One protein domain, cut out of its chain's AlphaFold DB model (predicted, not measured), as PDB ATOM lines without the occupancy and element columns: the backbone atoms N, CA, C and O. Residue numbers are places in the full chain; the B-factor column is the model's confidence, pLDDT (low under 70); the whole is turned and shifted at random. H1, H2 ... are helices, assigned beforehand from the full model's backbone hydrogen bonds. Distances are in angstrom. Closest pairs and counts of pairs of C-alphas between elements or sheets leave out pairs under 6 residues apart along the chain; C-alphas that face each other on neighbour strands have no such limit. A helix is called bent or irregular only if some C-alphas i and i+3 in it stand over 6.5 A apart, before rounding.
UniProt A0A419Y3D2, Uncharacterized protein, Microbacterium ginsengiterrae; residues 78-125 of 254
ATOM      1  N   HIS A  78     173.623 214.162  95.572       83.31
ATOM      2  CA  HIS A  78     174.464 214.750  96.606       83.31
ATOM      3  C   HIS A  78     175.918 214.900  96.147       83.31
ATOM      4  O   HIS A  78     176.359 214.285  95.179       83.31
ATOM      5  N   GLY A  79     176.663 215.794  96.799       82.94
ATOM      6  CA  GLY A  79     178.058 216.083  96.448       82.94
ATOM      7  C   GLY A  79     178.261 216.883  95.166       82.94
ATOM      8  O   GLY A  79     179.369 216.942  94.642       82.94
ATOM      9  N   THR A  80     177.214 217.549  94.679       86.50
ATOM     10  CA  THR A  80     177.296 218.470  93.542       86.50
ATOM     11  C   THR A  80     176.741 219.844  93.914       86.50
ATOM     12  O   THR A  80     175.922 219.988  94.827       86.50
ATOM     13  N   ALA A  81     177.142 220.881  93.171       77.19
ATOM     14  CA  ALA A  81     176.563 222.218  93.322       77.19
ATOM     15  C   ALA A  81     175.054 222.243  92.995       77.19
ATOM     16  O   ALA A  81     174.325 223.116  93.472       77.19
ATOM     17  N   TRP A  82     174.575 221.284  92.198       80.81
ATOM     18  CA  TRP A  82     173.165 221.140  91.852       80.81
ATOM     19  C   TRP A  82     172.342 220.580  93.016       80.81
ATOM     20  O   TRP A  82     171.278 221.118  93.317       80.81
ATOM     21  N   GLY A  83     172.886 219.605  93.752       82.56
ATOM     22  CA  GLY A  83     172.300 219.131  95.007       82.56
ATOM     23  C   GLY A  83     172.096 220.250  96.031       82.56
ATOM     24  O   GLY A  83     171.075 220.296  96.714       82.56
ATOM     25  N   TYR A  84     173.016 221.220  96.086       86.62
ATOM     26  CA  TYR A  84     172.857 222.401  96.941       86.62
ATOM     27  C   TYR A  84     171.681 223.279  96.504       86.62
ATOM     28  O   TYR A  84     170.898 223.722  97.339       86.62
ATOM     29  N   ARG A  85     171.536 223.534  95.195       79.50
ATOM     30  CA  ARG A  85     170.427 224.352  94.667       79.50
ATOM     31  C   ARG A  85     169.055 223.725  94.927       79.50
ATOM     32  O   ARG A  85     168.078 224.457  94.980       79.50
ATOM     33  N   ARG A  86     168.996 222.403  95.112       80.50
ATOM     34  CA  ARG A  86     167.781 221.657  95.468       80.50
ATOM     35  C   ARG A  86     167.464 221.631  96.967       80.50
ATOM     36  O   ARG A  86     166.508 220.978  97.357       80.50
ATOM     37  N   GLY A  87     168.240 222.331  97.800       81.81
ATOM     38  CA  GLY A  87     167.941 222.507  99.227       81.81
ATOM     39  C   GLY A  87     168.870 221.764 100.188       81.81
ATOM     40  O   GLY A  87     168.774 221.970 101.392       81.81
ATOM     41  N   CYS A  88     169.826 220.964  99.701       88.25
ATOM     42  CA  CYS A  88     170.836 220.340 100.563       88.25
ATOM     43  C   CYS A  88     171.938 221.355 100.928       88.25
ATOM     44  O   CYS A  88     173.047 221.316 100.386       88.25
ATOM     45  N   THR A  89     171.619 222.309 101.805       89.25
ATOM     46  CA  THR A  89     172.462 223.487 102.067       89.25
ATOM     47  C   THR A  89     173.394 223.363 103.268       89.25
ATOM     48  O   THR A  89     174.350 224.135 103.350       89.25
ATOM     49  N   GLN A  90     173.139 222.435 104.192       89.56
ATOM     50  CA  GLN A  90     173.959 222.246 105.388       89.56
ATOM     51  C   GLN A  90     174.929 221.075 105.204       89.56
ATOM     52  O   GLN A  90     174.573 220.040 104.644       89.56
ATOM     53  N   ASP A  91     176.162 221.250 105.684       86.50
ATOM     54  CA  ASP A  91     177.203 220.222 105.599       86.50
ATOM     55  C   ASP A  91     176.809 218.995 106.436       86.50
ATOM     56  O   ASP A  91     176.648 217.915 105.884       86.50
ATOM     57  N   LYS A  92     176.532 219.179 107.733       87.75
ATOM     58  CA  LYS A  92     176.238 218.083 108.677       87.75
ATOM     59  C   LYS A  92     174.971 217.278 108.359       87.75
ATOM     60  O   LYS A  92     174.876 216.132 108.774       87.75
ATOM     61  N   SER A  93     174.013 217.866 107.640       84.44
ATOM     62  CA  SER A  93     172.764 217.198 107.250       84.44
ATOM     63  C   SER A  93     172.839 216.546 105.863       84.44
ATOM     64  O   SER A  93     171.846 216.009 105.377       84.44
ATOM     65  N   CYS A  94     173.975 216.652 105.171       87.06
ATOM     66  CA  CYS A  94     174.156 216.057 103.854       87.06
ATOM     67  C   CYS A  94     174.495 214.565 104.002       87.06
ATOM     68  O   CYS A  94     175.429 214.252 104.739       87.06
ATOM     69  N   PRO A  95     173.866 213.643 103.246       88.25
ATOM     70  CA  PRO A  95     174.214 212.216 103.280       88.25
ATOM     71  C   PRO A  95     175.690 211.919 102.983       88.25
ATOM     72  O   PRO A  95     176.229 210.908 103.408       88.25
ATOM     73  N   HIS A  96     176.375 212.813 102.264       86.62
ATOM     74  CA  HIS A  96     177.804 212.674 101.983       86.62
ATOM     75  C   HIS A  96     178.713 213.036 103.163       86.62
ATOM     76  O   HIS A  96     179.869 212.626 103.158       86.62
ATOM     77  N   TRP A  97     178.217 213.768 104.164       86.50
ATOM     78  CA  TRP A  97     179.017 214.194 105.312       86.50
ATOM     79  C   TRP A  97     179.477 213.015 106.164       86.50
ATOM     80  O   TRP A  97     180.665 212.885 106.443       86.50
ATOM     81  N   THR A  98     178.555 212.122 106.523       80.69
ATOM     82  CA  THR A  98     178.854 210.915 107.310       80.69
ATOM     83  C   THR A  98     179.709 209.912 106.541       80.69
ATOM     84  O   THR A  98     180.466 209.162 107.142       80.69
ATOM     85  N   LEU A  99     179.637 209.937 105.209       83.31
ATOM     86  CA  LEU A  99     180.442 209.099 104.320       83.31
ATOM     87  C   LEU A  99     181.833 209.691 104.022       83.31
ATOM     88  O   LEU A  99     182.555 209.134 103.196       83.31
ATOM     89  N   GLY A 100     182.190 210.843 104.607       86.56
ATOM     90  CA  GLY A 100     183.457 211.536 104.338       86.56
ATOM     91  C   GLY A 100     183.615 212.019 102.888       86.56
ATOM     92  O   GLY A 100     184.718 212.338 102.447       86.56
ATOM     93  N   ARG A 101     182.523 212.062 102.118       87.44
ATOM     94  CA  ARG A 101     182.508 212.500 100.718       87.44
ATOM     95  C   ARG A 101     182.265 214.004 100.640       87.44
ATOM     96  O   ARG A 101     181.789 214.636 101.581       87.44
ATOM     97  N   ILE A 102     182.536 214.582  99.469       85.25
ATOM     98  CA  ILE A 102     182.230 215.991  99.206       85.25
ATOM     99  C   ILE A 102     180.728 216.211  99.394       85.25
ATOM    100  O   ILE A 102     179.914 215.566  98.731       85.25
ATOM    101  N   THR A 103     180.358 217.136 100.276       91.94
ATOM    102  CA  THR A 103     178.964 217.538 100.490       91.94
ATOM    103  C   THR A 103     178.475 218.468  99.379       91.94
ATOM    104  O   THR A 103     179.254 219.083  98.647       91.94
ATOM    105  N   CYS A 104     177.160 218.649  99.268       90.12
ATOM    106  CA  CYS A 104     176.579 219.622  98.338       90.12
ATOM    107  C   CYS A 104     177.082 221.057  98.580       90.12
ATOM    108  O   CYS A 104     177.362 221.790  97.628       90.12
ATOM    109  N   ALA A 105     177.219 221.472  99.843       88.12
ATOM    110  CA  ALA A 105     177.693 222.813 100.179       88.12
ATOM    111  C   ALA A 105     179.187 222.991  99.879       88.12
ATOM    112  O   ALA A 105     179.563 224.015  99.303       88.12
ATOM    113  N   GLN A 106     180.019 221.981 100.146       88.38
ATOM    114  CA  GLN A 106     181.418 221.961  99.709       88.38
ATOM    115  C   GLN A 106     181.538 222.015  98.180       88.38
ATOM    116  O   GLN A 106     182.290 222.834  97.652       88.38
ATOM    117  N   ALA A 107     180.755 221.208  97.458       89.31
ATOM    118  CA  ALA A 107     180.738 221.211  95.998       89.31
ATOM    119  C   ALA A 107     180.338 222.581  95.429       89.31
ATOM    120  O   ALA A 107     180.926 223.047  94.452       89.31
ATOM    121  N   ARG A 108     179.380 223.275  96.060       90.12
ATOM    122  CA  ARG A 108     179.027 224.646  95.679       90.12
ATOM    123  C   ARG A 108     180.158 225.640  95.934       90.12
ATOM    124  O   ARG A 108     180.368 226.500  95.081       90.12
ATOM    125  N   ARG A 109     180.861 225.552  97.070       88.62
ATOM    126  CA  ARG A 109     182.022 226.416  97.356       88.62
ATOM    127  C   ARG A 109     183.085 226.261  96.264       88.62
ATOM    128  O   ARG A 109     183.387 227.245  95.595       88.62
ATOM    129  N   ARG A 110     183.486 225.018  95.963       88.12
ATOM    130  CA  ARG A 110     184.437 224.698  94.878       88.12
ATOM    131  C   ARG A 110     183.979 225.214  93.514       88.12
ATOM    132  O   ARG A 110     184.762 225.790  92.764       88.12
ATOM    133  N   TYR A 111     182.697 225.042  93.186       86.88
ATOM    134  CA  TYR A 111     182.139 225.558  91.934       86.88
ATOM    135  C   TYR A 111     182.251 227.087  91.837       86.88
ATOM    136  O   TYR A 111     182.637 227.603  90.789       86.88
ATOM    137  N   LEU A 112     181.912 227.815  92.907       83.31
ATOM    138  CA  LEU A 112     181.983 229.278  92.929       83.31
ATOM    139  C   LEU A 112     183.425 229.787  92.891       83.31
ATOM    140  O   LEU A 112     183.684 230.781  92.219       83.31
ATOM    141  N   GLU A 113     184.351 229.108  93.563       79.25
ATOM    142  CA  GLU A 113     185.788 229.390  93.481       79.25
ATOM    143  C   GLU A 113     186.291 229.240  92.042       79.25
ATOM    144  O   GLU A 113     186.820 230.196  91.480       79.25
ATOM    145  N   GLY A 114     186.023 228.099  91.394       79.62
ATOM    146  CA  GLY A 114     186.405 227.878  89.997       79.62
ATOM    147  C   GLY A 114     185.723 228.847  89.024       79.62
ATOM    148  O   GLY A 114     186.333 229.299  88.057       79.62
ATOM    149  N   TYR A 115     184.465 229.214  89.282       79.38
ATOM    150  CA  TYR A 115     183.761 230.233  88.503       79.38
ATOM    151  C   TYR A 115     184.423 231.612  88.630       79.38
ATOM    152  O   TYR A 115     184.654 232.256  87.609       79.38
ATOM    153  N   ARG A 116     184.772 232.046  89.849       74.75
ATOM    154  CA  ARG A 116     185.481 233.317  90.085       74.75
ATOM    155  C   ARG A 116     186.864 233.312  89.446       74.75
ATOM    156  O   ARG A 116     187.200 234.273  88.768       74.75
ATOM    157  N   ALA A 117     187.624 232.226  89.596       73.38
ATOM    158  CA  ALA A 117     188.954 232.093  89.007       73.38
ATOM    159  C   ALA A 117     188.917 232.252  87.477       73.38
ATOM    160  O   ALA A 117     189.648 233.073  86.935       73.38
ATOM    161  N   ARG A 118     187.989 231.563  86.791       73.56
ATOM    162  CA  ARG A 118     187.801 231.707  85.333       73.56
ATOM    163  C   ARG A 118     187.404 233.121  84.906       73.56
ATOM    164  O   ARG A 118     187.757 233.546  83.813       73.56
ATOM    165  N   ARG A 119     186.635 233.838  85.732       69.31
ATOM    166  CA  ARG A 119     186.259 235.234  85.456       69.31
ATOM    167  C   ARG A 119     187.439 236.184  85.646       69.31
ATOM    168  O   ARG A 119     187.634 237.042  84.798       69.31
ATOM    169  N   MET A 120     188.240 235.993  86.696       67.06
ATOM    170  CA  MET A 120     189.466 236.768  86.925       67.06
ATOM    171  C   MET A 120     190.511 236.522  85.832       67.06
ATOM    172  O   MET A 120     191.193 237.451  85.425       67.06
ATOM    173  N   SER A 121     190.601 235.295  85.309       72.12
ATOM    174  CA  SER A 121     191.518 234.941  84.219       72.12
ATOM    175  C   SER A 121     190.998 235.306  82.818       72.12
ATOM    176  O   SER A 121     191.609 234.904  81.832       72.12
ATOM    177  N   GLY A 122     189.839 235.966  82.700       67.69
ATOM    178  CA  GLY A 122     189.245 236.356  81.413       67.69
ATOM    179  C   GLY A 122     188.647 235.218  80.569       67.69
ATOM    180  O   GLY A 122     188.137 235.471  79.485       67.69
ATOM    181  N   ALA A 123     188.629 233.974  81.056       69.69
ATOM    182  CA  ALA A 123     188.174 232.788  80.313       69.69
ATOM    183  C   ALA A 123     186.641 232.568  80.349       69.69
ATOM    184  O   ALA A 123     186.147 231.483  80.040       69.69
ATOM    185  N   GLY A 124     185.869 233.563  80.792       68.62
ATOM    186  CA  GLY A 124     184.411 233.500  80.907       68.62
ATOM    187  C   GLY A 124     183.707 234.526  80.025       68.62
ATOM    188  O   GLY A 124     184.348 235.306  79.331       68.62
ATOM    189  N   LYS A 125     182.365 234.567  80.088       69.94
ATOM    190  CA  LYS A 125     181.593 235.651  79.456       69.94
ATOM    191  C   LYS A 125     182.210 237.003  79.875       69.94
ATOM    192  O   LYS A 125     182.534 237.139  81.060       69.94
TER     193      LYS A 125
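Overview. This is residues 78 to 125 of the 254 residues of an uncharacterized protein of Microbacterium ginsengiterrae (UniProt A0A419Y3D2). One long helix, H3, makes the long axis, and a small head of loops with two short helices, H1 and H2, gathers round its first end. H1 packs on the side of H3 near that end, H2 sits beyond the end, and residues 117 to 122, of which 117 to 120 belong to H3, stick out at the far end. The printed part has 48 residues with three named helices, in the order H1, H2, H3 along the chain, and no named strand; the class is all helix. The whole is loose, with a radius of gyration of the C-alphas of 12.2 A, and elongated, spanning 37 by 20 by 11 A.

Along the chain. The printed part begins at His 78. H1 is residues 81 to 85, 6.6 A from first to last C-alpha, and C-alpha 81 is at (176.563, 222.218, 93.322). H2 is residues 95 to 98, Pro 95 to Thr 98, 6.3 A from first to last C-alpha. H2 is neither bent nor irregular, but only just: C-alphas 95 and 98 are 6.3 A apart. H3 is residues 104 to 120, 24.3 A from C-alpha 104 at (176.579, 219.622, 98.338) to C-alpha 120 at (189.466, 236.768, 86.925).

Arrangement. H1 touches H3, with 12 pairs of C-alphas within 8 A. H3 touches H1 with residues 104 to 111 alone. The closest C-alphas of the two are those of Ala 81 and Arg 108, 4.2 A apart, and the centres are 12.2 A apart. H1 and H2 are apart, with no C-alpha of the one within 8 A of the other. H2 and H3 are close but not clearly touching: their closest C-alphas, those of His 96 and Cys 104, are 7.9 A apart, and their centres are 20.2 A apart. In H1 and H3 every O i to N i+4 pair is within hydrogen-bond range. H2, with four residues, is too short for such a pair, and its one O i to N i+3 pair is not within range.

Size, cuts and confidence. The two C-alphas farthest apart are those of Thr 98 and Gly 122, 37.8 A. The first and last printed C-alphas, of His 78 and Lys 125, are 28.0 A apart. The printed part has no cut. The link from H1 to H2 is short, with 9 residues, the link from H2 to H3 is tight, with 5 residues, and neither is long. The mean pLDDT of the printed part is 82.3, and the model's confidence is low, under 70, at residues 119 to 120 and 122 to 125.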